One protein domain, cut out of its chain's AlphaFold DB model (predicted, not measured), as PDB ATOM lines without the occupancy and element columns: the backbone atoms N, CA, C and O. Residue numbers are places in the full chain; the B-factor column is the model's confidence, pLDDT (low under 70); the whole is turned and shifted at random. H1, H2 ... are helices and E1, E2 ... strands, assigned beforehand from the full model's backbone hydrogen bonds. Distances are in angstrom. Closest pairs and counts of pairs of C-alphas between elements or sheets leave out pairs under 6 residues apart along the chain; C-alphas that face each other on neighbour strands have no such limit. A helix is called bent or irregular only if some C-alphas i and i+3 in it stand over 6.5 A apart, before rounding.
ATOM      1  N   ASN A  28      71.548 104.312 158.532       74.12
ATOM      2  CA  ASN A  28      71.743 105.404 157.576       74.12
ATOM      3  C   ASN A  28      72.964 106.288 157.885       74.12
ATOM      4  O   ASN A  28      73.178 107.294 157.205       74.12
ATOM      5  N   LEU A  29      73.755 105.954 158.910       86.88
ATOM      6  CA  LEU A  29      75.006 106.652 159.192       86.88
ATOM      7  C   LEU A  29      76.105 106.167 158.250       86.88
ATOM      8  O   LEU A  29      76.395 104.975 158.163       86.88
ATOM      9  N   GLU A  30      76.776 107.114 157.609       88.56
ATOM     10  CA  GLU A  30      77.946 106.861 156.776       88.56
ATOM     11  C   GLU A  30      79.103 107.757 157.209       88.56
ATOM     12  O   GLU A  30      78.917 108.806 157.834       88.56
ATOM     13  N   GLU A  31      80.316 107.328 156.881       91.25
ATOM     14  CA  GLU A  31      81.502 108.161 157.020       91.25
ATOM     15  C   GLU A  31      81.673 109.015 155.769       91.25
ATOM     16  O   GLU A  31      81.787 108.499 154.654       91.25
ATOM     17  N   TYR A  32      81.695 110.328 155.978       92.06
ATOM     18  CA  TYR A  32      81.950 111.318 154.949       92.06
ATOM     19  C   TYR A  32      83.305 111.972 155.177       92.06
ATOM     20  O   TYR A  32      83.590 112.463 156.266       92.06
ATOM     21  N   TRP A  33      84.107 112.065 154.127       93.25
ATOM     22  CA  TRP A  33      85.205 113.013 154.051       93.25
ATOM     23  C   TRP A  33      84.688 114.336 153.500       93.25
ATOM     24  O   TRP A  33      84.229 114.404 152.358       93.25
ATOM     25  N   LEU A  34      84.773 115.387 154.313       93.50
ATOM     26  CA  LEU A  34      84.615 116.766 153.868       93.50
ATOM     27  C   LEU A  34      85.998 117.305 153.519       93.50
ATOM     28  O   LEU A  34      86.832 117.448 154.408       93.50
ATOM     29  N   VAL A  35      86.238 117.596 152.238       91.81
ATOM     30  CA  VAL A  35      87.524 118.114 151.750       91.81
ATOM     31  C   VAL A  35      87.342 119.534 151.239       91.81
ATOM     32  O   VAL A  35      86.585 119.762 150.293       91.81
ATOM     33  N   ALA A  36      88.030 120.485 151.860       90.62
ATOM     34  CA  ALA A  36      87.935 121.906 151.554       90.62
ATOM     35  C   ALA A  36      89.313 122.496 151.211       90.62
ATOM     36  O   ALA A  36      90.316 122.086 151.797       90.62
ATOM     37  N   PRO A  37      89.390 123.463 150.282       88.12
ATOM     38  CA  PRO A  37      90.623 124.193 150.029       88.12
ATOM     39  C   PRO A  37      90.885 125.228 151.132       88.12
ATOM     40  O   PRO A  37      89.958 125.875 151.621       88.12
ATOM     41  N   LEU A  38      92.155 125.415 151.479       88.44
ATOM     42  CA  LEU A  38      92.664 126.456 152.369       88.44
ATOM     43  C   LEU A  38      93.551 127.400 151.554       88.44
ATOM     44  O   LEU A  38      94.741 127.149 151.346       88.44
ATOM     45  N   THR A  39      92.962 128.487 151.060       84.12
ATOM     46  CA  THR A  39      93.645 129.415 150.154       84.12
ATOM     47  C   THR A  39      94.840 130.059 150.851       84.12
ATOM     48  O   THR A  39      94.724 130.601 151.956       84.12
ATOM     49  N   GLY A  40      96.002 130.006 150.201       77.88
ATOM     50  CA  GLY A  40      97.240 130.613 150.695       77.88
ATOM     51  C   GLY A  40      97.874 129.921 151.904       77.88
ATOM     52  O   GLY A  40      98.895 130.406 152.381       77.88
ATOM     53  N   ALA A  41      97.308 128.818 152.408       86.06
ATOM     54  CA  ALA A  41      97.971 128.025 153.438       86.06
ATOM     55  C   ALA A  41      99.269 127.398 152.902       86.06
ATOM     56  O   ALA A  41      99.398 127.141 151.702       86.06
ATOM     57  N   LEU A  42     100.216 127.141 153.800       84.44
ATOM     58  CA  LEU A  42     101.485 126.483 153.499       84.44
ATOM     59  C   LEU A  42     101.591 125.159 154.255       84.44
ATOM     60  O   LEU A  42     100.975 124.972 155.304       84.44
ATOM     61  N   LEU A  43     102.378 124.250 153.692       82.44
ATOM     62  CA  LEU A  43     102.748 122.984 154.304       82.44
ATOM     63  C   LEU A  43     104.146 122.618 153.795       82.44
ATOM     64  O   LEU A  43     104.391 122.633 152.587       82.44
ATOM     65  N   SER A  44     105.062 122.336 154.712       78.00
ATOM     66  CA  SER A  44     106.444 121.898 154.469       78.00
ATOM     67  C   SER A  44     106.501 120.531 153.787       78.00
ATOM     68  O   SER A  44     107.311 120.306 152.889       78.00
ATOM     69  N   LYS A  45     105.638 119.612 154.229       79.56
ATOM     70  CA  LYS A  45     105.483 118.256 153.700       79.56
ATOM     71  C   LYS A  45     104.365 118.197 152.674       79.56
ATOM     72  O   LYS A  45     103.438 118.999 152.685       79.56
ATOM     73  N   TYR A  46     104.425 117.170 151.830       81.25
ATOM     74  CA  TYR A  46     103.355 116.895 150.882       81.25
ATOM     75  C   TYR A  46     102.027 116.540 151.586       81.25
ATOM     76  O   TYR A  46     100.937 116.929 151.170       81.25
ATOM     77  N   SER A  47     102.090 115.795 152.690       87.06
ATOM     78  CA  SER A  47     100.884 115.438 153.428       87.06
ATOM     79  C   SER A  47     101.126 115.261 154.915       87.06
ATOM     80  O   SER A  47     102.216 114.895 155.356       87.06
ATOM     81  N   ILE A  48     100.065 115.508 155.677       88.50
ATOM     82  CA  ILE A  48      99.925 115.123 157.080       88.50
ATOM     83  C   ILE A  48      98.607 114.365 157.166       88.50
ATOM     84  O   ILE A  48      97.570 114.907 156.795       88.50
ATOM     85  N   VAL A  49      98.627 113.110 157.607       90.12
ATOM     86  CA  VAL A  49      97.450 112.232 157.569       90.12
ATOM     87  C   VAL A  49      97.244 111.582 158.930       90.12
ATOM     88  O   VAL A  49      98.167 111.015 159.505       90.12
ATOM     89  N   SER A  50      96.011 111.642 159.416       91.88
ATOM     90  CA  SER A  50      95.508 110.933 160.593       91.88
ATOM     91  C   SER A  50      94.197 110.221 160.242       91.88
ATOM     92  O   SER A  50      93.652 110.391 159.150       91.88
ATOM     93  N   GLU A  51      93.646 109.449 161.179       89.69
ATOM     94  CA  GLU A  51      92.379 108.733 160.978       89.69
ATOM     95  C   GLU A  51      91.202 109.659 160.618       89.69
ATOM     96  O   GLU A  51      90.336 109.285 159.818       89.69
ATOM     97  N   ASN A  52      91.167 110.853 161.220       92.69
ATOM     98  CA  ASN A  52      90.029 111.773 161.153       92.69
ATOM     99  C   ASN A  52      90.324 113.068 160.394       92.69
ATOM    100  O   ASN A  52      89.389 113.789 160.053       92.69
ATOM    101  N   LEU A  53      91.594 113.379 160.136       95.31
ATOM    102  CA  LEU A  53      92.009 114.605 159.466       95.31
ATOM    103  C   LEU A  53      93.193 114.344 158.543       95.31
ATOM    104  O   LEU A  53      94.127 113.642 158.924       95.31
ATOM    105  N   PHE A  54      93.192 114.969 157.371       94.12
ATOM    106  CA  PHE A  54      94.381 115.066 156.536       94.12
ATOM    107  C   PHE A  54      94.602 116.490 156.025       94.12
ATOM    108  O   PHE A  54      93.655 117.260 155.854       94.12
ATOM    109  N   LEU A  55      95.858 116.804 155.732       92.88
ATOM    110  CA  LEU A  55      96.308 117.966 154.981       92.88
ATOM    111  C   LEU A  55      97.088 117.472 153.769       92.88
ATOM    112  O   LEU A  55      97.932 116.585 153.904       92.88
ATOM    113  N   LEU A  56      96.810 118.042 152.603       89.62
ATOM    114  CA  LEU A  56      97.505 117.732 151.356       89.62
ATOM    115  C   LEU A  56      97.988 119.028 150.723       89.62
ATOM    116  O   LEU A  56      97.183 119.899 150.393       89.62
ATOM    117  N   ALA A  57      99.292 119.134 150.524       81.38
ATOM    118  CA  ALA A  57      99.944 120.184 149.765       81.38
ATOM    119  C   ALA A  57     100.851 119.522 148.736       81.38
ATOM    120  O   ALA A  57     101.504 118.545 149.045       81.38
ATOM    121  N   GLY A  58     100.945 120.014 147.511       64.88
ATOM    122  CA  GLY A  58     101.867 119.376 146.577       64.88
ATOM    123  C   GLY A  58     101.584 119.700 145.137       64.88
ATOM    124  O   GLY A  58     100.670 120.458 144.811       64.88
ATOM    125  N   ASN A  59     102.397 119.112 144.264       63.75
ATOM    126  CA  ASN A  59     102.106 119.132 142.843       63.75
ATOM    127  C   ASN A  59     100.744 118.458 142.587       63.75
ATOM    128  O   ASN A  59     100.223 117.676 143.386       63.75
ATOM    129  N   LYS A  60     100.146 118.806 141.448       69.94
ATOM    130  CA  LYS A  60      98.850 118.274 141.037       69.94
ATOM    131  C   LYS A  60      98.853 116.741 141.077       69.94
ATOM    132  O   LYS A  60      97.909 116.165 141.580       69.94
ATOM    133  N   GLU A  61      99.911 116.085 140.621       77.38
ATOM    134  CA  GLU A  61      99.963 114.626 140.468       77.38
ATOM    135  C   GLU A  61      99.851 113.867 141.798       77.38
ATOM    136  O   GLU A  61      98.986 113.003 141.929       77.38
ATOM    137  N   GLU A  62     100.636 114.231 142.813       78.06
ATOM    138  CA  GLU A  62     100.625 113.545 144.110       78.06
ATOM    139  C   GLU A  62      99.295 113.765 144.842       78.06
ATOM    140  O   GLU A  62      98.706 112.833 145.391       78.06
ATOM    141  N   ALA A  63      98.770 114.997 144.850       77.75
ATOM    142  CA  ALA A  63      97.483 115.290 145.486       77.75
ATOM    143  C   ALA A  63      96.333 114.543 144.787       77.75
ATOM    144  O   ALA A  63      95.410 114.046 145.439       77.75
ATOM    145  N   GLN A  64      96.409 114.425 143.460       80.12
ATOM    146  CA  GLN A  64      95.470 113.639 142.671       80.12
ATOM    147  C   GLN A  64      95.566 112.148 142.984       80.12
ATOM    148  O   GLN A  64      94.525 111.518 143.147       80.12
ATOM    149  N   GLU A  65      96.770 111.585 143.097       84.81
ATOM    150  CA  GLU A  65      96.966 110.172 143.427       84.81
ATOM    151  C   GLU A  65      96.371 109.830 144.797       84.81
ATOM    152  O   GLU A  65      95.602 108.875 144.919       84.81
ATOM    153  N   PHE A  66      96.634 110.646 145.820       86.94
ATOM    154  CA  PHE A  66      96.055 110.425 147.146       86.94
ATOM    155  C   PHE A  66      94.528 110.495 147.123       86.94
ATOM    156  O   PHE A  66      93.861 109.609 147.658       86.94
ATOM    157  N   LEU A  67      93.950 111.510 146.471       85.19
ATOM    158  CA  LEU A  67      92.497 111.617 146.356       85.19
ATOM    159  C   LEU A  67      91.898 110.483 145.518       85.19
ATOM    160  O   LEU A  67      90.816 110.010 145.850       85.19
ATOM    161  N   GLN A  68      92.578 110.011 144.472       86.19
ATOM    162  CA  GLN A  68      92.156 108.840 143.697       86.19
ATOM    163  C   GLN A  68      92.153 107.572 144.544       86.19
ATOM    164  O   GLN A  68      91.207 106.791 144.448       86.19
ATOM    165  N   ASN A  69      93.166 107.383 145.387       87.12
ATOM    166  CA  ASN A  69      93.247 106.247 146.299       87.12
ATOM    167  C   ASN A  69      92.179 106.326 147.399       87.12
ATOM    168  O   ASN A  69      91.600 105.307 147.765       87.12
ATOM    169  N   LEU A  70      91.874 107.532 147.887       84.56
ATOM    170  CA  LEU A  70      90.847 107.760 148.902       84.56
ATOM    171  C   LEU A  70      89.422 107.575 148.356       84.56
ATOM    172  O   LEU A  70      88.583 106.958 149.007       84.56
ATOM    173  N   ILE A  71      89.144 108.146 147.180       82.62
ATOM    174  CA  ILE A  71      87.799 108.258 146.593       82.62
ATOM    175  C   ILE A  71      87.474 107.066 145.674       82.62
ATOM    176  O   ILE A  71      86.309 106.723 145.470       82.62
ATOM    177  N   GLY A  72      88.499 106.428 145.110       82.12
ATOM    178  CA  GLY A  72      88.389 105.484 144.002       82.12
ATOM    179  C   GLY A  72      88.400 106.200 142.648       82.12
ATOM    180  O   GLY A  72      87.753 107.230 142.457       82.12
ATOM    181  N   LYS A  73      89.123 105.638 141.670       80.69
ATOM    182  CA  LYS A  73      89.385 106.266 140.359       80.69
ATOM    183  C   LYS A  73      88.118 106.673 139.592       80.69
ATOM    184  O   LYS A  73      88.074 107.758 139.015       80.69
ATOM    185  N   GLU A  74      87.084 105.832 139.605       78.50
ATOM    186  CA  GLU A  74      85.816 106.104 138.907       78.50
ATOM    187  C   GLU A  74      85.097 107.334 139.478       78.50
ATOM    188  O   GLU A  74      84.697 108.239 138.740       78.50
ATOM    189  N   PHE A  75      84.990 107.406 140.805       77.88
ATOM    190  CA  PHE A  75      84.339 108.514 141.498       77.88
ATOM    191  C   PHE A  75      85.200 109.773 141.517       77.88
ATOM    192  O   PHE A  75      84.672 110.879 141.403       77.88
ATOM    193  N   TYR A  76      86.520 109.623 141.583       79.12
ATOM    194  CA  TYR A  76      87.448 110.740 141.506       79.12
ATOM    195  C   TYR A  76      87.262 111.515 140.192       79.12
ATOM    196  O   TYR A  76      87.107 112.735 140.235       79.12
ATOM    197  N   ASN A  77      87.169 110.837 139.042       75.00
ATOM    198  CA  ASN A  77      86.941 111.502 137.751       75.00
ATOM    199  C   ASN A  77      85.571 112.204 137.692       75.00
ATOM    200  O   ASN A  77      85.447 113.305 137.153       75.00
ATOM    201  N   TYR A  78      84.539 111.602 138.292       72.75
ATOM    202  CA  TYR A  78      83.207 112.210 138.395       72.75
ATOM    203  C   TYR A  78      83.216 113.506 139.221       72.75
ATOM    204  O   TYR A  78      82.615 114.509 138.822       72.75
ATOM    205  N   VAL A  79      83.902 113.490 140.365       71.00
ATOM    206  CA  VAL A  79      83.956 114.613 141.306       71.00
ATOM    207  C   VAL A  79      84.895 115.710 140.809       71.00
ATOM    208  O   VAL A  79      84.554 116.885 140.949       71.00
ATOM    209  N   THR A  80      86.037 115.353 140.208       67.50
ATOM    210  CA  THR A  80      87.131 116.295 139.938       67.50
ATOM    211  C   THR A  80      87.207 116.799 138.493       67.50
ATOM    212  O   THR A  80      87.143 118.009 138.276       67.50
ATOM    213  N   GLU A  81      87.253 115.918 137.487       57.16
ATOM    214  CA  GLU A  81      87.587 116.285 136.095       57.16
ATOM    215  C   GLU A  81      86.524 117.136 135.385       57.16
ATOM    216  O   GLU A  81      86.846 117.891 134.470       57.16
ATOM    217  N   LYS A  82      85.251 117.057 135.789       49.66
ATOM    218  CA  LYS A  82      84.171 117.789 135.101       49.66
ATOM    219  C   LYS A  82      83.849 119.157 135.696       49.66
ATOM    220  O   LYS A  82      83.164 119.936 135.035       49.66
ATOM    221  N   ARG A  83      84.221 119.434 136.955       51.62
ATOM    222  CA  ARG A  83      83.668 120.582 137.711       51.62
ATOM    223  C   ARG A  83      84.584 121.157 138.792       51.62
ATOM    224  O   ARG A  83      84.391 122.312 139.166       51.62
ATOM    225  N   PHE A  84      85.552 120.400 139.297       55.69
ATOM    226  CA  PHE A  84      86.431 120.819 140.385       55.69
ATOM    227  C   PHE A  84      87.708 121.417 139.791       55.69
ATOM    228  O   PHE A  84      88.751 120.775 139.733       55.69
ATOM    229  N   ASN A  85      87.624 122.662 139.316       51.78
ATOM    230  CA  ASN A  85      88.813 123.409 138.909       51.78
ATOM    231  C   ASN A  85      89.553 123.938 140.149       51.78
ATOM    232  O   ASN A  85      89.745 125.139 140.313       51.78
ATOM    233  N   THR A  86      89.902 123.056 141.086       54.53
ATOM    234  CA  THR A  86      90.955 123.394 142.035       54.53
ATOM    235  C   THR A  86      92.248 123.126 141.302       54.53
ATOM    236  O   THR A  86      92.599 121.974 141.066       54.53
ATOM    237  N   ASP A  87      92.978 124.173 140.953       54.28
ATOM    238  CA  ASP A  87      94.304 124.057 140.343       54.28
ATOM    239  C   ASP A  87      95.342 123.351 141.252       54.28
ATOM    240  O   ASP A  87      96.537 123.453 140.995       54.28
ATOM    241  N   TYR A  88      94.920 122.684 142.341       62.84
ATOM    242  CA  TYR A  88      95.755 122.082 143.390       62.84
ATOM    243  C   TYR A  88      96.811 123.055 143.944       62.84
ATOM    244  O   TYR A  88      97.808 122.657 144.527       62.84
ATOM    245  N   LYS A  89      96.570 124.360 143.758       70.12
ATOM    246  CA  LYS A  89      97.408 125.462 144.240       70.12
ATOM    247  C   LYS A  89      97.244 125.696 145.739       70.12
ATOM    248  O   LYS A  89      98.136 126.265 146.355       70.12
ATOM    249  N   ASP A  90      96.099 125.298 146.285       79.12
ATOM    250  CA  ASP A  90      95.749 125.477 147.689       79.12
ATOM    251  C   ASP A  90      95.974 124.168 148.445       79.12
ATOM    252  O   ASP A  90      95.706 123.089 147.908       79.12
ATOM    253  N   VAL A  91      96.395 124.269 149.707       86.81
ATOM    254  CA  VAL A  91      96.406 123.120 150.619       86.81
ATOM    255  C   VAL A  91      94.970 122.642 150.806       86.81
ATOM    256  O   VAL A  91      94.069 123.445 151.048       86.81
ATOM    257  N   LEU A  92      94.738 121.338 150.697       90.00
ATOM    258  CA  LEU A  92      93.438 120.737 150.970       90.00
ATOM    259  C   LEU A  92      93.411 120.218 152.402       90.00
ATOM    260  O   LEU A  92      94.317 119.497 152.812       90.00
ATOM    261  N   ILE A  93      92.347 120.535 153.134       93.62
ATOM    262  CA  ILE A  93      92.046 119.912 154.421       93.62
ATOM    263  C   ILE A  93      90.882 118.946 154.259       93.62
ATOM    264  O   ILE A  93      89.822 119.317 153.756       93.62
ATOM    265  N   GLY A  94      91.084 117.705 154.681       94.00
ATOM    266  CA  GLY A  94      90.047 116.692 154.779       94.00
ATOM    267  C   GLY A  94      89.708 116.416 156.229       94.00
ATOM    268  O   GLY A  94      90.612 116.221 157.033       94.00
ATOM    269  N   TYR A  95      88.423 116.360 156.564       95.31
ATOM    270  CA  TYR A  95      87.965 115.939 157.886       95.31
ATOM    271  C   TYR A  95      86.856 114.889 157.776       95.31
ATOM    272  O   TYR A  95      85.921 115.041 156.983       95.31
ATOM    273  N   LYS A  96      86.968 113.819 158.567       93.62
ATOM    274  CA  LYS A  96      86.029 112.695 158.575       93.62
ATOM    275  C   LYS A  96      84.865 112.966 159.528       93.62
ATOM    276  O   LYS A  96      85.056 113.253 160.708       93.62
ATOM    277  N   ILE A  97      83.641 112.836 159.027       91.44
ATOM    278  CA  ILE A  97      82.399 113.070 159.767       91.44
ATOM    279  C   ILE A  97      81.483 111.864 159.585       91.44
ATOM    280  O   ILE A  97      81.093 111.538 158.466       91.44
ATOM    281  N   LYS A  98      81.086 111.227 160.689       89.94
ATOM    282  CA  LYS A  98      80.084 110.160 160.677       89.94
ATOM    283  C   LYS A  98      78.693 110.748 160.884       89.94
ATOM    284  O   LYS A  98      78.394 111.246 161.969       89.94
ATOM    285  N   CYS A  99      77.856 110.728 159.853       88.31
ATOM    286  CA  CYS A  99      76.518 111.323 159.895       88.31
ATOM    287  C   CYS A  99      75.610 110.783 158.779       88.31
ATOM    288  O   CYS A  99      76.019 109.947 157.976       88.31
ATOM    289  N   GLN A 100      74.360 111.244 158.754       87.62
ATOM    290  CA  GLN A 100      73.422 110.964 157.666       87.62
ATOM    291  C   GLN A 100      73.718 111.854 156.449       87.62
ATOM    292  O   GLN A 100      74.243 112.961 156.593       87.62
ATOM    293  N   SER A 101      73.343 111.398 155.252       86.25
ATOM    294  CA  SER A 101      73.573 112.127 153.994       86.25
ATOM    295  C   SER A 101      72.959 113.533 153.996       86.25
ATOM    296  O   SER A 101      73.656 114.515 153.748       86.25
ATOM    297  N   GLU A 102      71.682 113.660 154.354       86.12
ATOM    298  CA  GLU A 102      70.982 114.953 154.402       86.12
ATOM    299  C   GLU A 102      71.633 115.934 155.389       86.12
ATOM    300  O   GLU A 102      71.711 117.142 155.142       86.12
ATOM    301  N   TYR A 103      72.178 115.410 156.488       88.06
ATOM    302  CA  TYR A 103      72.857 116.210 157.497       88.06
ATOM    303  C   TYR A 103      74.144 116.837 156.948       88.06
ATOM    304  O   TYR A 103      74.331 118.051 157.056       88.06
ATOM    305  N   ILE A 104      75.022 116.054 156.309       88.94
ATOM    306  CA  ILE A 104      76.243 116.622 155.719       88.94
ATOM    307  C   ILE A 104      75.915 117.561 154.555       88.94
ATOM    308  O   ILE A 104      76.530 118.620 154.436       88.94
ATOM    309  N   GLU A 105      74.902 117.243 153.744       88.50
ATOM    310  CA  GLU A 105      74.457 118.117 152.655       88.50
ATOM    311  C   GLU A 105      73.931 119.469 153.150       88.50
ATOM    312  O   GLU A 105      74.117 120.485 152.474       88.50
ATOM    313  N   THR A 106      73.331 119.501 154.337       89.88
ATOM    314  CA  THR A 106      72.834 120.731 154.963       89.88
ATOM    315  C   THR A 106      73.967 121.555 155.578       89.88
ATOM    316  O   THR A 106      74.021 122.775 155.404       89.88
ATOM    317  N   TYR A 107      74.902 120.903 156.278       91.44
ATOM    318  CA  TYR A 107      75.879 121.588 157.134       91.44
ATOM    319  C   TYR A 107      77.295 121.716 156.555       91.44
ATOM    320  O   TYR A 107      78.113 122.408 157.162       91.44
ATOM    321  N   TYR A 108      77.607 121.150 155.382       91.88
ATOM    322  CA  TYR A 108      78.979 121.147 154.841       91.88
ATOM    323  C   TYR A 108      79.642 122.532 154.800       91.88
ATOM    324  O   TYR A 108      80.814 122.683 155.138       91.88
ATOM    325  N   ASN A 109      78.894 123.560 154.394       91.94
ATOM    326  CA  ASN A 109      79.426 124.913 154.263       91.94
ATOM    327  C   ASN A 109      79.766 125.503 155.633       91.94
ATOM    328  O   ASN A 109      80.779 126.179 155.784       91.94
ATOM    329  N   ILE A 110      78.925 125.215 156.628       92.94
ATOM    330  CA  ILE A 110      79.116 125.637 158.013       92.94
ATOM    331  C   ILE A 110      80.327 124.911 158.610       92.94
ATOM    332  O   ILE A 110      81.186 125.552 159.210       92.94
ATOM    333  N   PHE A 111      80.444 123.600 158.393       93.75
ATOM    334  CA  PHE A 111      81.577 122.804 158.868       93.75
ATOM    335  C   PHE A 111      82.901 123.256 158.265       93.75
ATOM    336  O   PHE A 111      83.842 123.504 159.008       93.75
ATOM    337  N   SER A 112      82.962 123.444 156.946       93.38
ATOM    338  CA  SER A 112      84.155 123.963 156.266       93.38
ATOM    339  C   SER A 112      84.552 125.354 156.773       93.38
ATOM    340  O   SER A 112      85.728 125.609 157.035       93.38
ATOM    341  N   PHE A 113      83.576 126.245 156.980       94.00
ATOM    342  CA  PHE A 113      83.834 127.578 157.523       94.00
ATOM    343  C   PHE A 113      84.436 127.517 158.932       94.00
ATOM    344  O   PHE A 113      85.441 128.179 159.212       94.00
ATOM    345  N   TYR A 114      83.839 126.727 159.828       94.44
ATOM    346  CA  TYR A 114      84.338 126.606 161.196       94.44
ATOM    347  C   TYR A 114      85.656 125.843 161.262       94.44
ATOM    348  O   TYR A 114      86.508 126.229 162.049       94.44
ATOM    349  N   LEU A 115      85.889 124.858 160.399       94.88
ATOM    350  CA  LEU A 115      87.180 124.184 160.286       94.88
ATOM    351  C   LEU A 115      88.307 125.191 160.004       94.88
ATOM    352  O   LEU A 115      89.277 125.250 160.755       94.88
ATOM    353  N   ASN A 116      88.137 126.060 159.000       94.12
ATOM    354  CA  ASN A 116      89.101 127.127 158.705       94.12
ATOM    355  C   ASN A 116      89.209 128.149 159.858       94.12
ATOM    356  O   ASN A 116      90.302 128.546 160.269       94.12
ATOM    357  N   SER A 117      88.079 128.565 160.431       95.19
ATOM    358  CA  SER A 117      88.069 129.537 161.536       95.19
ATOM    359  C   SER A 117      88.807 129.019 162.774       95.19
ATOM    360  O   SER A 117      89.545 129.763 163.419       95.19
ATOM    361  N   MET A 118      88.662 127.728 163.069       95.00
ATOM    362  CA  MET A 118      89.317 127.077 164.197       95.00
ATOM    363  C   MET A 118      90.815 126.894 163.985       95.00
ATOM    364  O   MET A 118      91.549 126.946 164.967       95.00
ATOM    365  N   LEU A 119      91.295 126.748 162.744       95.81
ATOM    366  CA  LEU A 119      92.737 126.764 162.461       95.81
ATOM    367  C   LEU A 119      93.378 128.077 162.920       95.81
ATOM    368  O   LEU A 119      94.417 128.062 163.572       95.81
ATOM    369  N   HIS A 120      92.725 129.208 162.646       94.88
ATOM    370  CA  HIS A 120      93.226 130.522 163.054       94.88
ATOM    371  C   HIS A 120      93.184 130.689 164.564       94.88
ATOM    372  O   HIS A 120      94.150 131.162 165.158       94.88
ATOM    373  N   LEU A 121      92.079 130.276 165.186       96.12
ATOM    374  CA  LEU A 121      91.951 130.298 166.637       96.12
ATOM    375  C   LEU A 121      93.074 129.477 167.289       96.12
ATOM    376  O   LEU A 121      93.766 129.969 168.177       96.12
ATOM    377  N   TYR A 122      93.291 128.250 166.813       96.19
ATOM    378  CA  TYR A 122      94.325 127.359 167.328       96.19
ATOM    379  C   TYR A 122      95.732 127.937 167.134       96.19
ATOM    380  O   TYR A 122      96.528 127.945 168.072       96.19
ATOM    381  N   TYR A 123      96.014 128.484 165.949       94.88
ATOM    382  CA  TYR A 123      97.290 129.121 165.635       94.88
ATOM    383  C   TYR A 123      97.619 130.260 166.608       94.88
ATOM    384  O   TYR A 123      98.672 130.249 167.243       94.88
ATOM    385  N   TYR A 124      96.705 131.214 166.803       94.25
ATOM    386  CA  TYR A 124      96.950 132.331 167.721       94.25
ATOM    387  C   TYR A 124      96.969 131.911 169.198       94.25
ATOM    388  O   TYR A 124      97.609 132.581 170.005       94.25
ATOM    389  N   ALA A 125      96.281 130.827 169.564       95.00
ATOM    390  CA  ALA A 125      96.268 130.318 170.932       95.00
ATOM    391  C   ALA A 125      97.558 129.567 171.306       95.00
ATOM    392  O   ALA A 125      98.026 129.684 172.440       95.00
ATOM    393  N   ASN A 126      98.108 128.767 170.391       92.69
ATOM    394  CA  ASN A 126      99.116 127.761 170.744       92.69
ATOM    395  C   ASN A 126     100.414 127.848 169.937       92.69
ATOM    396  O   ASN A 126     101.422 127.322 170.395       92.69
ATOM    397  N   ILE A 127     100.410 128.507 168.778       91.56
ATOM    398  CA  ILE A 127     101.550 128.524 167.852       91.56
ATOM    399  C   ILE A 127     102.226 129.901 167.832       91.56
ATOM    400  O   ILE A 127     103.442 130.013 167.967       91.56
ATOM    401  N   TYR A 128     101.446 130.978 167.729       86.19
ATOM    402  CA  TYR A 128     101.972 132.343 167.677       86.19
ATOM    403  C   TYR A 128     102.550 132.825 169.035       86.19
ATOM    404  O   TYR A 128     101.916 132.641 170.082       86.19
ATOM    405  N   PRO A 129     103.695 133.541 169.073       72.31
ATOM    406  CA  PRO A 129     104.605 133.875 167.972       72.31
ATOM    407  C   PRO A 129     105.763 132.876 167.819       72.31
ATOM    408  O   PRO A 129     106.624 133.079 166.975       72.31
ATOM    409  N   ASN A 130     105.808 131.833 168.653       59.91
ATOM    410  CA  ASN A 130     106.969 130.961 168.864       59.91
ATOM    411  C   ASN A 130     107.239 129.991 167.706       59.91
ATOM    412  O   ASN A 130     108.076 129.100 167.837       59.91
ATOM    413  N   TYR A 131     106.512 130.127 166.600       55.34
ATOM    414  CA  TYR A 131     106.807 129.379 165.398       55.34
ATOM    415  C   TYR A 131     108.044 129.986 164.744       55.34
ATOM    416  O   TYR A 131     107.963 131.007 164.060       55.34
ATOM    417  N   ASP A 132     109.189 129.380 165.046       44.25
ATOM    418  CA  ASP A 132     110.484 129.767 164.512       44.25
ATOM    419  C   ASP A 132     110.462 129.538 162.995       44.25
ATOM    420  O   ASP A 132     110.512 128.405 162.507       44.25
ATOM    421  N   TYR A 133     110.302 130.625 162.240       47.41
ATOM    422  CA  TYR A 133     110.568 130.623 160.809       47.41
ATOM    423  C   TYR A 133     112.073 130.476 160.654       47.41
ATOM    424  O   TYR A 133     112.789 131.470 160.521       47.41
ATOM    425  N   ASP A 134     112.554 129.240 160.670       38.41
ATOM    426  CA  ASP A 134     113.949 128.955 160.387       38.41
ATOM    427  C   ASP A 134     114.223 129.402 158.937       38.41
ATOM    428  O   ASP A 134     113.896 128.736 157.955       38.41
ATOM    429  N   SER A 135     114.745 130.622 158.795       38.31
ATOM    430  CA  SER A 135     115.208 131.260 157.563       38.31
ATOM    431  C   SER A 135     114.228 131.269 156.376       38.31
ATOM    432  O   SER A 135     114.436 130.534 155.417       38.31
ATOM    433  N   ASN A 136     113.207 132.149 156.374       38.12
ATOM    434  CA  ASN A 136     112.685 132.762 155.130       38.12
ATOM    435  C   ASN A 136     111.559 133.810 155.327       38.12
ATOM    436  O   ASN A 136     110.579 133.828 154.577       38.12
ATOM    437  N   GLU A 137     111.706 134.765 156.253       40.94
ATOM    438  CA  GLU A 137     110.829 135.961 156.288       40.94
ATOM    439  C   GLU A 137     110.767 136.672 154.920       40.94
ATOM    440  O   GLU A 137     109.717 137.161 154.497       40.94
ATOM    441  N   ILE A 138     111.871 136.634 154.163       39.56
ATOM    442  CA  ILE A 138     111.952 137.141 152.788       39.56
ATOM    443  C   ILE A 138     111.068 136.331 151.827       39.56
ATOM    444  O   ILE A 138     110.512 136.912 150.905       39.56
ATOM    445  N   HIS A 139     110.868 135.024 152.023       41.28
ATOM    446  CA  HIS A 139     110.017 134.207 151.147       41.28
ATOM    447  C   HIS A 139     108.524 134.447 151.407       41.28
ATOM    448  O   HIS A 139     107.743 134.495 150.455       41.28
ATOM    449  N   TYR A 140     108.137 134.665 152.670       43.38
ATOM    450  CA  TYR A 140     106.775 135.062 153.045       43.38
ATOM    451  C   TYR A 140     106.446 136.473 152.523       43.38
ATOM    452  O   TYR A 140     105.428 136.667 151.855       43.38
ATOM    453  N   MET A 141     107.356 137.442 152.704       39.16
ATOM    454  CA  MET A 141     107.189 138.798 152.162       39.16
ATOM    455  C   MET A 141     107.248 138.850 150.624       39.16
ATOM    456  O   MET A 141     106.411 139.508 150.009       39.16
ATOM    457  N   MET A 142     108.161 138.122 149.970       38.62
ATOM    458  CA  MET A 142     108.259 138.088 148.499       38.62
ATOM    459  C   MET A 142     107.038 137.432 147.837       38.62
ATOM    460  O   MET A 142     106.645 137.870 146.756       38.62
ATOM    461  N   ARG A 143     106.399 136.426 148.456       45.59
ATOM    462  CA  ARG A 143     105.163 135.815 147.922       45.59
ATOM    463  C   ARG A 143     103.917 136.669 148.148       45.59
ATOM    464  O   ARG A 143     103.074 136.723 147.257       45.59
ATOM    465  N   ASN A 144     103.819 137.374 149.275       41.34
ATOM    466  CA  ASN A 144     102.704 138.296 149.519       41.34
ATOM    467  C   ASN A 144     102.761 139.536 148.603       41.34
ATOM    468  O   ASN A 144     101.718 140.077 148.240       41.34
ATOM    469  N   VAL A 145     103.957 139.948 148.164       37.72
ATOM    470  CA  VAL A 145     104.143 141.032 147.177       37.72
ATOM    471  C   VAL A 145     103.993 140.530 145.730       37.72
ATOM    472  O   VAL A 145     103.456 141.247 144.884       37.72
ATOM    473  N   TYR A 146     104.394 139.289 145.429       35.66
ATOM    474  CA  TYR A 146     104.294 138.695 144.091       35.66
ATOM    475  C   TYR A 146     103.448 137.417 144.101       35.66
ATOM    476  O   TYR A 146     103.961 136.313 144.283       35.66
ATOM    477  N   ARG A 147     102.163 137.600 143.767       38.50
ATOM    478  CA  ARG A 147     101.051 136.628 143.694       38.50
ATOM    479  C   ARG A 147     100.147 136.620 144.929       38.50
ATOM    480  O   ARG A 147      99.876 135.572 145.501       38.50
ATOM    481  N   LEU A 148      99.475 137.746 145.164       38.56
ATOM    482  CA  LEU A 148      98.022 137.632 145.276       38.56
ATOM    483  C   LEU A 148      97.548 137.099 143.914       38.56
ATOM    484  O   LEU A 148      97.663 137.831 142.924       38.56
ATOM    485  N   PRO A 149      97.100 135.834 143.775       38.31
ATOM    486  CA  PRO A 149      96.289 135.515 142.612       38.31
ATOM    487  C   PRO A 149      95.172 136.562 142.577       38.31
ATOM    488  O   PRO A 149      94.633 136.911 143.634       38.31
ATOM    489  N   LEU A 150      94.848 137.103 141.392       40.84
ATOM    490  CA  LEU A 150      93.549 137.756 141.227       40.84
ATOM    491  C   LEU A 150      92.550 136.819 141.897       40.84
ATOM    492  O   LEU A 150      92.540 135.638 141.552       40.84
ATOM    493  N   ARG A 151      91.844 137.303 142.928       45.50
ATOM    494  CA  ARG A 151      90.874 136.499 143.667       45.50
ATOM    495  C   ARG A 151      89.905 135.954 142.629       45.50
ATOM    496  O   ARG A 151      89.012 136.677 142.191       45.50
ATOM    497  N   ASP A 152      90.105 134.707 142.212       43.06
ATOM    498  CA  ASP A 152      89.076 133.976 141.504       43.06
ATOM    499  C   ASP A 152      87.885 134.029 142.447       43.06
ATOM    500  O   ASP A 152      87.992 133.655 143.619       43.06
ATOM    501  N   PHE A 153      86.802 134.639 141.968       42.50
ATOM    502  CA  PHE A 153      85.588 134.852 142.736       42.50
ATOM    503  C   PHE A 153      85.253 133.583 143.539       42.50
ATOM    504  O   PHE A 153      85.418 132.460 143.042       42.50
ATOM    505  N   VAL A 154      84.757 133.780 144.770       50.31
ATOM    506  CA  VAL A 154      84.247 132.743 145.699       50.31
ATOM    507  C   VAL A 154      83.425 131.663 144.967       50.31
ATOM    508  O   VAL A 154      83.434 130.497 145.350       50.31
ATOM    509  N   ASP A 155      82.809 132.034 143.844       49.66
ATOM    510  CA  ASP A 155      82.016 131.213 142.933       49.66
ATOM    511  C   ASP A 155      82.724 130.014 142.265       49.66
ATOM    512  O   ASP A 155      82.042 129.192 141.646       49.66
ATOM    513  N   THR A 156      84.048 129.845 142.384       63.00
ATOM    514  CA  THR A 156      84.757 128.696 141.769       63.00
ATOM    515  C   THR A 156      85.246 127.636 142.752       63.00
ATOM    516  O   THR A 156      85.439 126.481 142.353       63.00
ATOM    517  N   LYS A 157      85.429 127.976 144.035       76.19
ATOM    518  CA  LYS A 157      85.978 127.035 145.021       76.19
ATOM    519  C   LYS A 157      84.916 126.019 145.421       76.19
ATOM    520  O   LYS A 157      83.755 126.345 145.678       76.19
ATOM    521  N   ARG A 158      85.312 124.751 145.465       81.88
ATOM    522  CA  ARG A 158      84.410 123.635 145.745       81.88
ATOM    523  C   ARG A 158      84.897 122.827 146.940       81.88
ATOM    524  O   ARG A 158      86.091 122.731 147.189       81.88
ATOM    525  N   ILE A 159      83.941 122.241 147.646       88.06
ATOM    526  CA  ILE A 159      84.120 121.295 148.743       88.06
ATOM    527  C   ILE A 159      83.719 119.922 148.216       88.06
ATOM    528  O   ILE A 159      82.646 119.788 147.617       88.06
ATOM    529  N   ILE A 160      84.569 118.923 148.421       87.88
ATOM    530  CA  ILE A 160      84.251 117.525 148.122       87.88
ATOM    531  C   ILE A 160      83.577 116.929 149.348       87.88
ATOM    532  O   ILE A 160      84.054 117.102 150.468       87.88
ATOM    533  N   LEU A 161      82.476 116.225 149.119       89.31
ATOM    534  CA  LEU A 161      81.815 115.389 150.108       89.31
ATOM    535  C   LEU A 161      81.894 113.963 149.596       89.31
ATOM    536  O   LEU A 161      81.272 113.632 148.590       89.31
ATOM    537  N   PHE A 162      82.689 113.134 150.252       87.88
ATOM    538  CA  PHE A 162      82.900 111.767 149.808       87.88
ATOM    539  C   PHE A 162      82.447 110.774 150.873       87.88
ATOM    540  O   PHE A 162      83.049 110.713 151.937       87.88
ATOM    541  N   SER A 163      81.435 109.967 150.555       86.62
ATOM    542  CA  SER A 163      81.230 108.655 151.176       86.62
ATOM    543  C   SER A 163      81.351 107.573 150.106       86.62
ATOM    544  O   SER A 163      81.226 107.854 148.912       86.62
ATOM    545  N   GLN A 164      81.538 106.320 150.528       79.00
ATOM    546  CA  GLN A 164      81.594 105.176 149.609       79.00
ATOM    547  C   GLN A 164      80.348 105.057 148.714       79.00
ATOM    548  O   GLN A 164      80.432 104.476 147.636       79.00
ATOM    549  N   ARG A 165      79.195 105.583 149.153       76.69
ATOM    550  CA  ARG A 165      77.925 105.488 148.419       76.69
ATOM    551  C   ARG A 165      77.553 106.770 147.678       76.69
ATOM    552  O   ARG A 165      76.956 106.687 146.611       76.69
ATOM    553  N   ASN A 166      77.896 107.936 148.227       76.12
ATOM    554  CA  ASN A 166      77.377 109.228 147.772       76.12
ATOM    555  C   ASN A 166      78.491 110.270 147.562       76.12
ATOM    556  O   ASN A 166      78.570 111.257 148.300       76.12
ATOM    557  N   PRO A 167      79.364 110.095 146.554       78.62
ATOM    558  CA  PRO A 167      80.341 111.111 146.192       78.62
ATOM    559  C   PRO A 167      79.648 112.337 145.590       78.62
ATOM    560  O   PRO A 167      78.863 112.249 144.646       78.62
ATOM    561  N   SER A 168      79.973 113.507 146.122       81.44
ATOM    562  CA  SER A 168      79.379 114.780 145.741       81.44
ATOM    563  C   SER A 168      80.407 115.903 145.836       81.44
ATOM    564  O   SER A 168      81.462 115.789 146.460       81.44
ATOM    565  N   HIS A 169      80.095 117.027 145.208       82.19
ATOM    566  CA  HIS A 169      80.828 118.266 145.409       82.19
ATOM    567  C   HIS A 169      79.851 119.428 145.469       82.19
ATOM    568  O   HIS A 169      78.810 119.439 144.803       82.19
ATOM    569  N   LYS A 170      80.201 120.449 146.239       85.25
ATOM    570  CA  LYS A 170      79.371 121.637 146.423       85.25
ATOM    571  C   LYS A 170      80.239 122.887 146.385       85.25
ATOM    572  O   LYS A 170      81.441 122.819 146.599       85.25
ATOM    573  N   ILE A 171      79.639 124.035 146.099       84.00
ATOM    574  CA  ILE A 171      80.358 125.316 146.110       84.00
ATOM    575  C   ILE A 171      80.609 125.735 147.562       84.00
ATOM    576  O   ILE A 171      79.690 125.659 148.395       84.00
ATOM    577  N   ALA A 172      81.829 126.190 147.845       85.31
ATOM    578  CA  ALA A 172      82.167 126.869 149.087       85.31
ATOM    579  C   ALA A 172      81.530 128.265 149.065       85.31
ATOM    580  O   ALA A 172      81.935 129.134 148.306       85.31
ATOM    581  N   ARG A 173      80.494 128.490 149.878       85.69
ATOM    582  CA  ARG A 173      79.781 129.782 149.954       85.69
ATOM    583  C   ARG A 173      80.364 130.691 151.042       85.69
ATOM    584  O   ARG A 173      79.630 131.409 151.716       85.69
ATOM    585  N   HIS A 174      81.669 130.596 151.265       85.81
ATOM    586  CA  HIS A 174      82.406 131.353 152.272       85.81
ATOM    587  C   HIS A 174      83.855 131.563 151.821       85.81
ATOM    588  O   HIS A 174      84.336 130.892 150.912       85.81
ATOM    589  N   GLU A 175      84.545 132.505 152.464       82.69
ATOM    590  CA  GLU A 175      85.962 132.772 152.212       82.69
ATOM    591  C   GLU A 175      86.828 131.610 152.720       82.69
ATOM    592  O   GLU A 175      86.744 131.217 153.887       82.69
ATOM    593  N   THR A 176      87.656 131.061 151.832       85.44
ATOM    594  CA  THR A 176      88.561 129.940 152.121       85.44
ATOM    595  C   THR A 176      89.983 130.396 152.446       85.44
ATOM    596  O   THR A 176      90.854 129.554 152.649       85.44
ATOM    597  N   ASP A 177      90.224 131.710 152.524       83.50
ATOM    598  CA  ASP A 177      91.519 132.297 152.881       83.50
ATOM    599  C   ASP A 177      91.976 131.769 154.240       83.50
ATOM    600  O   ASP A 177      91.223 131.797 155.223       83.50
ATOM    601  N   CYS A 178      93.195 131.239 154.270       85.56
ATOM    602  CA  CYS A 178      93.829 130.711 155.465       85.56
ATOM    603  C   CYS A 178      95.175 131.385 155.720       85.56
ATOM    604  O   CYS A 178      95.366 131.929 156.795       85.56
ATOM    605  N   GLN A 179      96.078 131.422 154.734       84.38
ATOM    606  CA  GLN A 179      97.373 132.126 154.846       84.38
ATOM    607  C   GLN A 179      98.244 131.719 156.060       84.38
ATOM    608  O   GLN A 179      99.177 132.435 156.423       84.38
ATOM    609  N   LEU A 180      97.960 130.572 156.685       87.75
ATOM    610  CA  LEU A 180      98.754 130.009 157.774       87.75
ATOM    611  C   LEU A 180      99.753 128.993 157.231       87.75
ATOM    612  O   LEU A 180      99.428 128.218 156.330       87.75
ATOM    613  N   ASP A 181     100.934 128.939 157.837       87.38
ATOM    614  CA  ASP A 181     101.787 127.763 157.734       87.38
ATOM    615  C   ASP A 181     101.242 126.675 158.662       87.38
ATOM    616  O   ASP A 181     101.197 126.863 159.873       87.38
ATOM    617  N   LEU A 182     100.780 125.561 158.093       91.19
ATOM    618  CA  LEU A 182     100.165 124.445 158.815       91.19
ATOM    619  C   LEU A 182     101.174 123.355 159.192       91.19
ATOM    620  O   LEU A 182     100.791 122.313 159.726       91.19
ATOM    621  N   SER A 183     102.463 123.591 158.947       88.56
ATOM    622  CA  SER A 183     103.541 122.646 159.246       88.56
ATOM    623  C   SER A 183     103.714 122.401 160.751       88.56
ATOM    624  O   SER A 183     104.259 121.376 161.149       88.56
ATOM    625  N   PHE A 184     103.144 123.250 161.617       89.00
ATOM    626  CA  PHE A 184     103.065 122.974 163.057       89.00
ATOM    627  C   PHE A 184     102.268 121.704 163.401       89.00
ATOM    628  O   PHE A 184     102.419 121.173 164.501       89.00
ATOM    629  N   PHE A 185     101.446 121.179 162.485       93.12
ATOM    630  CA  PHE A 185     100.779 119.885 162.658       93.12
ATOM    631  C   PHE A 185     101.679 118.673 162.424       93.12
ATOM    632  O   PHE A 185     101.238 117.544 162.629       93.12
ATOM    633  N   GLU A 186     102.940 118.874 162.033       89.69
ATOM    634  CA  GLU A 186     103.936 117.805 162.118       89.69
ATOM    635  C   GLU A 186     104.171 117.359 163.567       89.69
ATOM    636  O   GLU A 186     104.560 116.216 163.804       89.69
ATOM    637  N   ASN A 187     103.902 118.241 164.534       90.88
ATOM    638  CA  ASN A 187     103.808 117.861 165.931       90.88
ATOM    639  C   ASN A 187     102.463 117.157 166.189       90.88
ATOM    640  O   ASN A 187     101.393 117.772 166.129       90.88
ATOM    641  N   GLU A 188     102.535 115.865 166.516       91.56
ATOM    642  CA  GLU A 188     101.377 115.006 166.781       91.56
ATOM    643  C   GLU A 188     100.502 115.515 167.936       91.56
ATOM    644  O   GLU A 188      99.278 115.381 167.879       91.56
ATOM    645  N   GLU A 189     101.089 116.162 168.948       93.38
ATOM    646  CA  GLU A 189     100.339 116.773 170.049       93.38
ATOM    647  C   GLU A 189      99.426 117.885 169.524       93.38
ATOM    648  O   GLU A 189      98.234 117.929 169.838       93.38
ATOM    649  N   HIS A 190      99.953 118.756 168.656       94.00
ATOM    650  CA  HIS A 190      99.162 119.839 168.083       94.00
ATOM    651  C   HIS A 190      98.058 119.331 167.159       94.00
ATOM    652  O   HIS A 190      96.938 119.846 167.192       94.00
ATOM    653  N   LEU A 191      98.355 118.307 166.358       94.38
ATOM    654  CA  LEU A 191      97.373 117.668 165.488       94.38
ATOM    655  C   LEU A 191      96.248 117.017 166.303       94.38
ATOM    656  O   LEU A 191      95.070 117.231 166.011       94.38
ATOM    657  N   THR A 192      96.600 116.284 167.358       94.50
ATOM    658  CA  THR A 192      95.645 115.604 168.243       94.50
ATOM    659  C   THR A 192      94.740 116.602 168.960       94.50
ATOM    660  O   THR A 192      93.515 116.472 168.896       94.50
ATOM    661  N   ASN A 193      95.312 117.649 169.562       93.56
ATOM    662  CA  ASN A 193      94.542 118.686 170.256       93.56
ATOM    663  C   ASN A 193      93.573 119.404 169.307       93.56
ATOM    664  O   ASN A 193      92.418 119.663 169.656       93.56
ATOM    665  N   PHE A 194      94.008 119.684 168.076       95.19
ATOM    666  CA  PHE A 194      93.143 120.290 167.070       95.19
ATOM    667  C   PHE A 194      91.994 119.365 166.642       95.19
ATOM    668  O   PHE A 194      90.856 119.829 166.532       95.19
ATOM    669  N   ILE A 195      92.259 118.066 166.444       94.19
ATOM    670  CA  ILE A 195      91.234 117.068 166.096       94.19
ATOM    671  C   ILE A 195      90.171 116.957 167.199       94.19
ATOM    672  O   ILE A 195      88.980 116.944 166.891       94.19
ATOM    673  N   GLU A 196      90.565 116.914 168.474       90.94
ATOM    674  CA  GLU A 196      89.620 116.896 169.604       90.94
ATOM    675  C   GLU A 196      88.743 118.157 169.626       90.94
ATOM    676  O   GLU A 196      87.510 118.080 169.689       90.94
ATOM    677  N   MET A 197      89.371 119.327 169.486       90.81
ATOM    678  CA  MET A 197      88.693 120.621 169.481       90.81
ATOM    679  C   MET A 197      87.654 120.723 168.355       90.81
ATOM    680  O   MET A 197      86.510 121.130 168.592       90.81
ATOM    681  N   ILE A 198      88.017 120.336 167.127       90.94
ATOM    682  CA  ILE A 198      87.088 120.404 165.995       90.94
ATOM    683  C   ILE A 198      86.000 119.330 166.085       90.94
ATOM    684  O   ILE A 198      84.846 119.616 165.763       90.94
ATOM    685  N   ARG A 199      86.313 118.126 166.587       88.06
ATOM    686  CA  ARG A 199      85.323 117.059 166.798       88.06
ATOM    687  C   ARG A 199      84.202 117.526 167.715       88.06
ATOM    688  O   ARG A 199      83.027 117.325 167.398       88.06
ATOM    689  N   TYR A 200      84.550 118.178 168.824       85.56
ATOM    690  CA  TYR A 200      83.564 118.775 169.718       85.56
ATOM    691  C   TYR A 200      82.741 119.848 169.015       85.56
ATOM    692  O   TYR A 200      81.510 119.802 169.059       85.56
ATOM    693  N   LEU A 201      83.398 120.774 168.310       84.50
ATOM    694  CA  LEU A 201      82.701 121.877 167.657       84.50
ATOM    695  C   LEU A 201      81.686 121.379 166.615       84.50
ATOM    696  O   LEU A 201      80.535 121.812 166.608       84.50
ATOM    697  N   LEU A 202      82.079 120.417 165.778       83.44
ATOM    698  CA  LEU A 202      81.208 119.836 164.753       83.44
ATOM    699  C   LEU A 202      80.006 119.094 165.351       83.44
ATOM    700  O   LEU A 202      78.933 119.091 164.748       83.44
ATOM    701  N   LYS A 203      80.156 118.524 166.553       82.81
ATOM    702  CA  LYS A 203      79.057 117.894 167.295       82.81
ATOM    703  C   LYS A 203      78.056 118.914 167.842       82.81
ATOM    704  O   LYS A 203      76.864 118.620 167.881       82.81
ATOM    705  N   VAL A 204      78.506 120.095 168.276       80.69
ATOM    706  CA  VAL A 204      77.624 121.087 168.923       80.69
ATOM    707  C   VAL A 204      76.950 122.054 167.951       80.69
ATOM    708  O   VAL A 204      75.897 122.591 168.289       80.69
ATOM    709  N   ILE A 205      77.481 122.248 166.738       81.62
ATOM    710  CA  ILE A 205      76.907 123.150 165.716       81.62
ATOM    711  C   ILE A 205      75.380 123.003 165.511       81.62
ATOM    712  O   ILE A 205      74.701 124.030 165.458       81.62
ATOM    713  N   PRO A 206      74.792 121.795 165.436       76.38
ATOM    714  CA  PRO A 206      73.356 121.643 165.180       76.38
ATOM    715  C   PRO A 206      72.471 121.841 166.406       76.38
ATOM    716  O   PRO A 206      71.256 121.912 166.260       76.38
ATOM    717  N   THR A 207      73.039 121.910 167.613       74.56
ATOM    718  CA  THR A 207      72.254 121.929 168.861       74.56
ATOM    719  C   THR A 207      71.425 123.205 169.036       74.56
ATOM    720  O   THR A 207      70.566 123.254 169.911       74.56
TER     721      THR A 207
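Overview. This is residues 28 to 207 of the 362 residues of the protein "HEPN_Apea domain-containing protein" of Bacillus sp. JCM 19045 (UniProt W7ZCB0). A strongly twisted sheet of six strands forms the core, with the long helices H3 and H6 packed over one face and the shorter H1 and H2 over the other. An arm sticks out from this body at residues 134 to 142, which include most of the small helix H4. The 180 printed residues hold six named helices and six named strands in the order E1, E2, E3, H1, H2, E4, H3, H4, E5, E6, H5, H6. The sheet runs E2, E3, E4, E1, E5, E6, all antiparallel, and the class is mixed, helices and strands. The whole is compact, with a radius of gyration of the C-alphas of 16.1 A and spans of 49 by 35 by 28 A.

Arrangement. In the sheet, the inner strands E4, residues 91 to 99, and E1, residues 30 to 38, are antiparallel neighbours at 157 degrees, with N 34 and O 95 within hydrogen-bond range at 2.9 A. On the other side of E4 lies E3, residues 53 to 56, with N 54 and O 94 at 2.9 A. E3 forms a hairpin with the edge strand E2, residues 47 to 49, where N 55 and O 48 are 2.8 A apart. On the other side of E1 lies E5, residues 158 to 162, with N 33 and O 162 at 2.8 A; E5 forms a hairpin with the edge strand E6, residues 168 to 171, where N 159 and O 170 are 2.8 A apart. H3, residues 101 to 127, is on the sheet at a height of 8.8 A, slantwise to the strands at 50 degrees to E1 on the local plane; its closest C-alphas to E1 are those of Ser 112 and Ala 36, 6.4 A apart. On the same face H6, residues 188 to 207, has a height over the sheet of 9.9 A and lies over E3, E4 and, only just, with 3 C-alphas, E2. With its residues 194 to 202 alone it touches residues 111 to 122 of H3, opposite ways at a steep tilt of 44 degrees; the closest C-alphas are those of Phe 111 and Leu 202, 6.6 A apart. On the opposite face H1, residues 60 to 71, runs along the strands over E3, at a height of 9.2 A; the closest C-alphas of the two are those of Ala 63 and Leu 56, 6.4 A apart. H2, residues 73 to 80, is on the same face as H1 and over E6, with the C-alphas of Val 79 and His 169 closest at 6.3 A. H1 and H2 are close but not clearly touching, with the C-alphas of Gln 68 and Tyr 76 closest at 5.5 A. H5, residues 183 to 186, only grazes the sheet, while H4, residues 137 to 145, is not on it and touches no helix. E4, H3, H4 and E5 form a split strand-helix-strand unit, two strands running the same way with E1 between them, and its crossover is right-handed. Every O i to N i+4 pair is within hydrogen-bond range in H1, H2 and H4, against 21 of 23 in H3 and 14 of 16 in H6; H5 is too short for such a pair.

Along the chain. E1 begins at C-alpha 30, (77.946, 106.861, 156.776), and measures 24.9 A, as does E4. H3 measures 35.3 A, with a kink of 57 degrees near residue 108; it is irregular, with C-alphas 106 and 109 7.8 A apart. H6 measures 30.0 A and ends at C-alpha 207, (72.254, 121.929, 168.861); it is irregular too, with C-alphas 203 and 206 7.1 A apart. H1 measures 15.9 A, and H4 begins at C-alpha 137, (110.829, 135.961, 156.288).

Size, cuts and confidence. The two C-alphas farthest apart are those of Asn 28 and Ile 138, 51.4 A. The printed part has no cut. The links from H4 to E5 and from E6 to H5 are long. The mean pLDDT of the printed part is 78.6, and 39 residues are under 70, namely 58 to 60, 80 to 88 and 130 to 156.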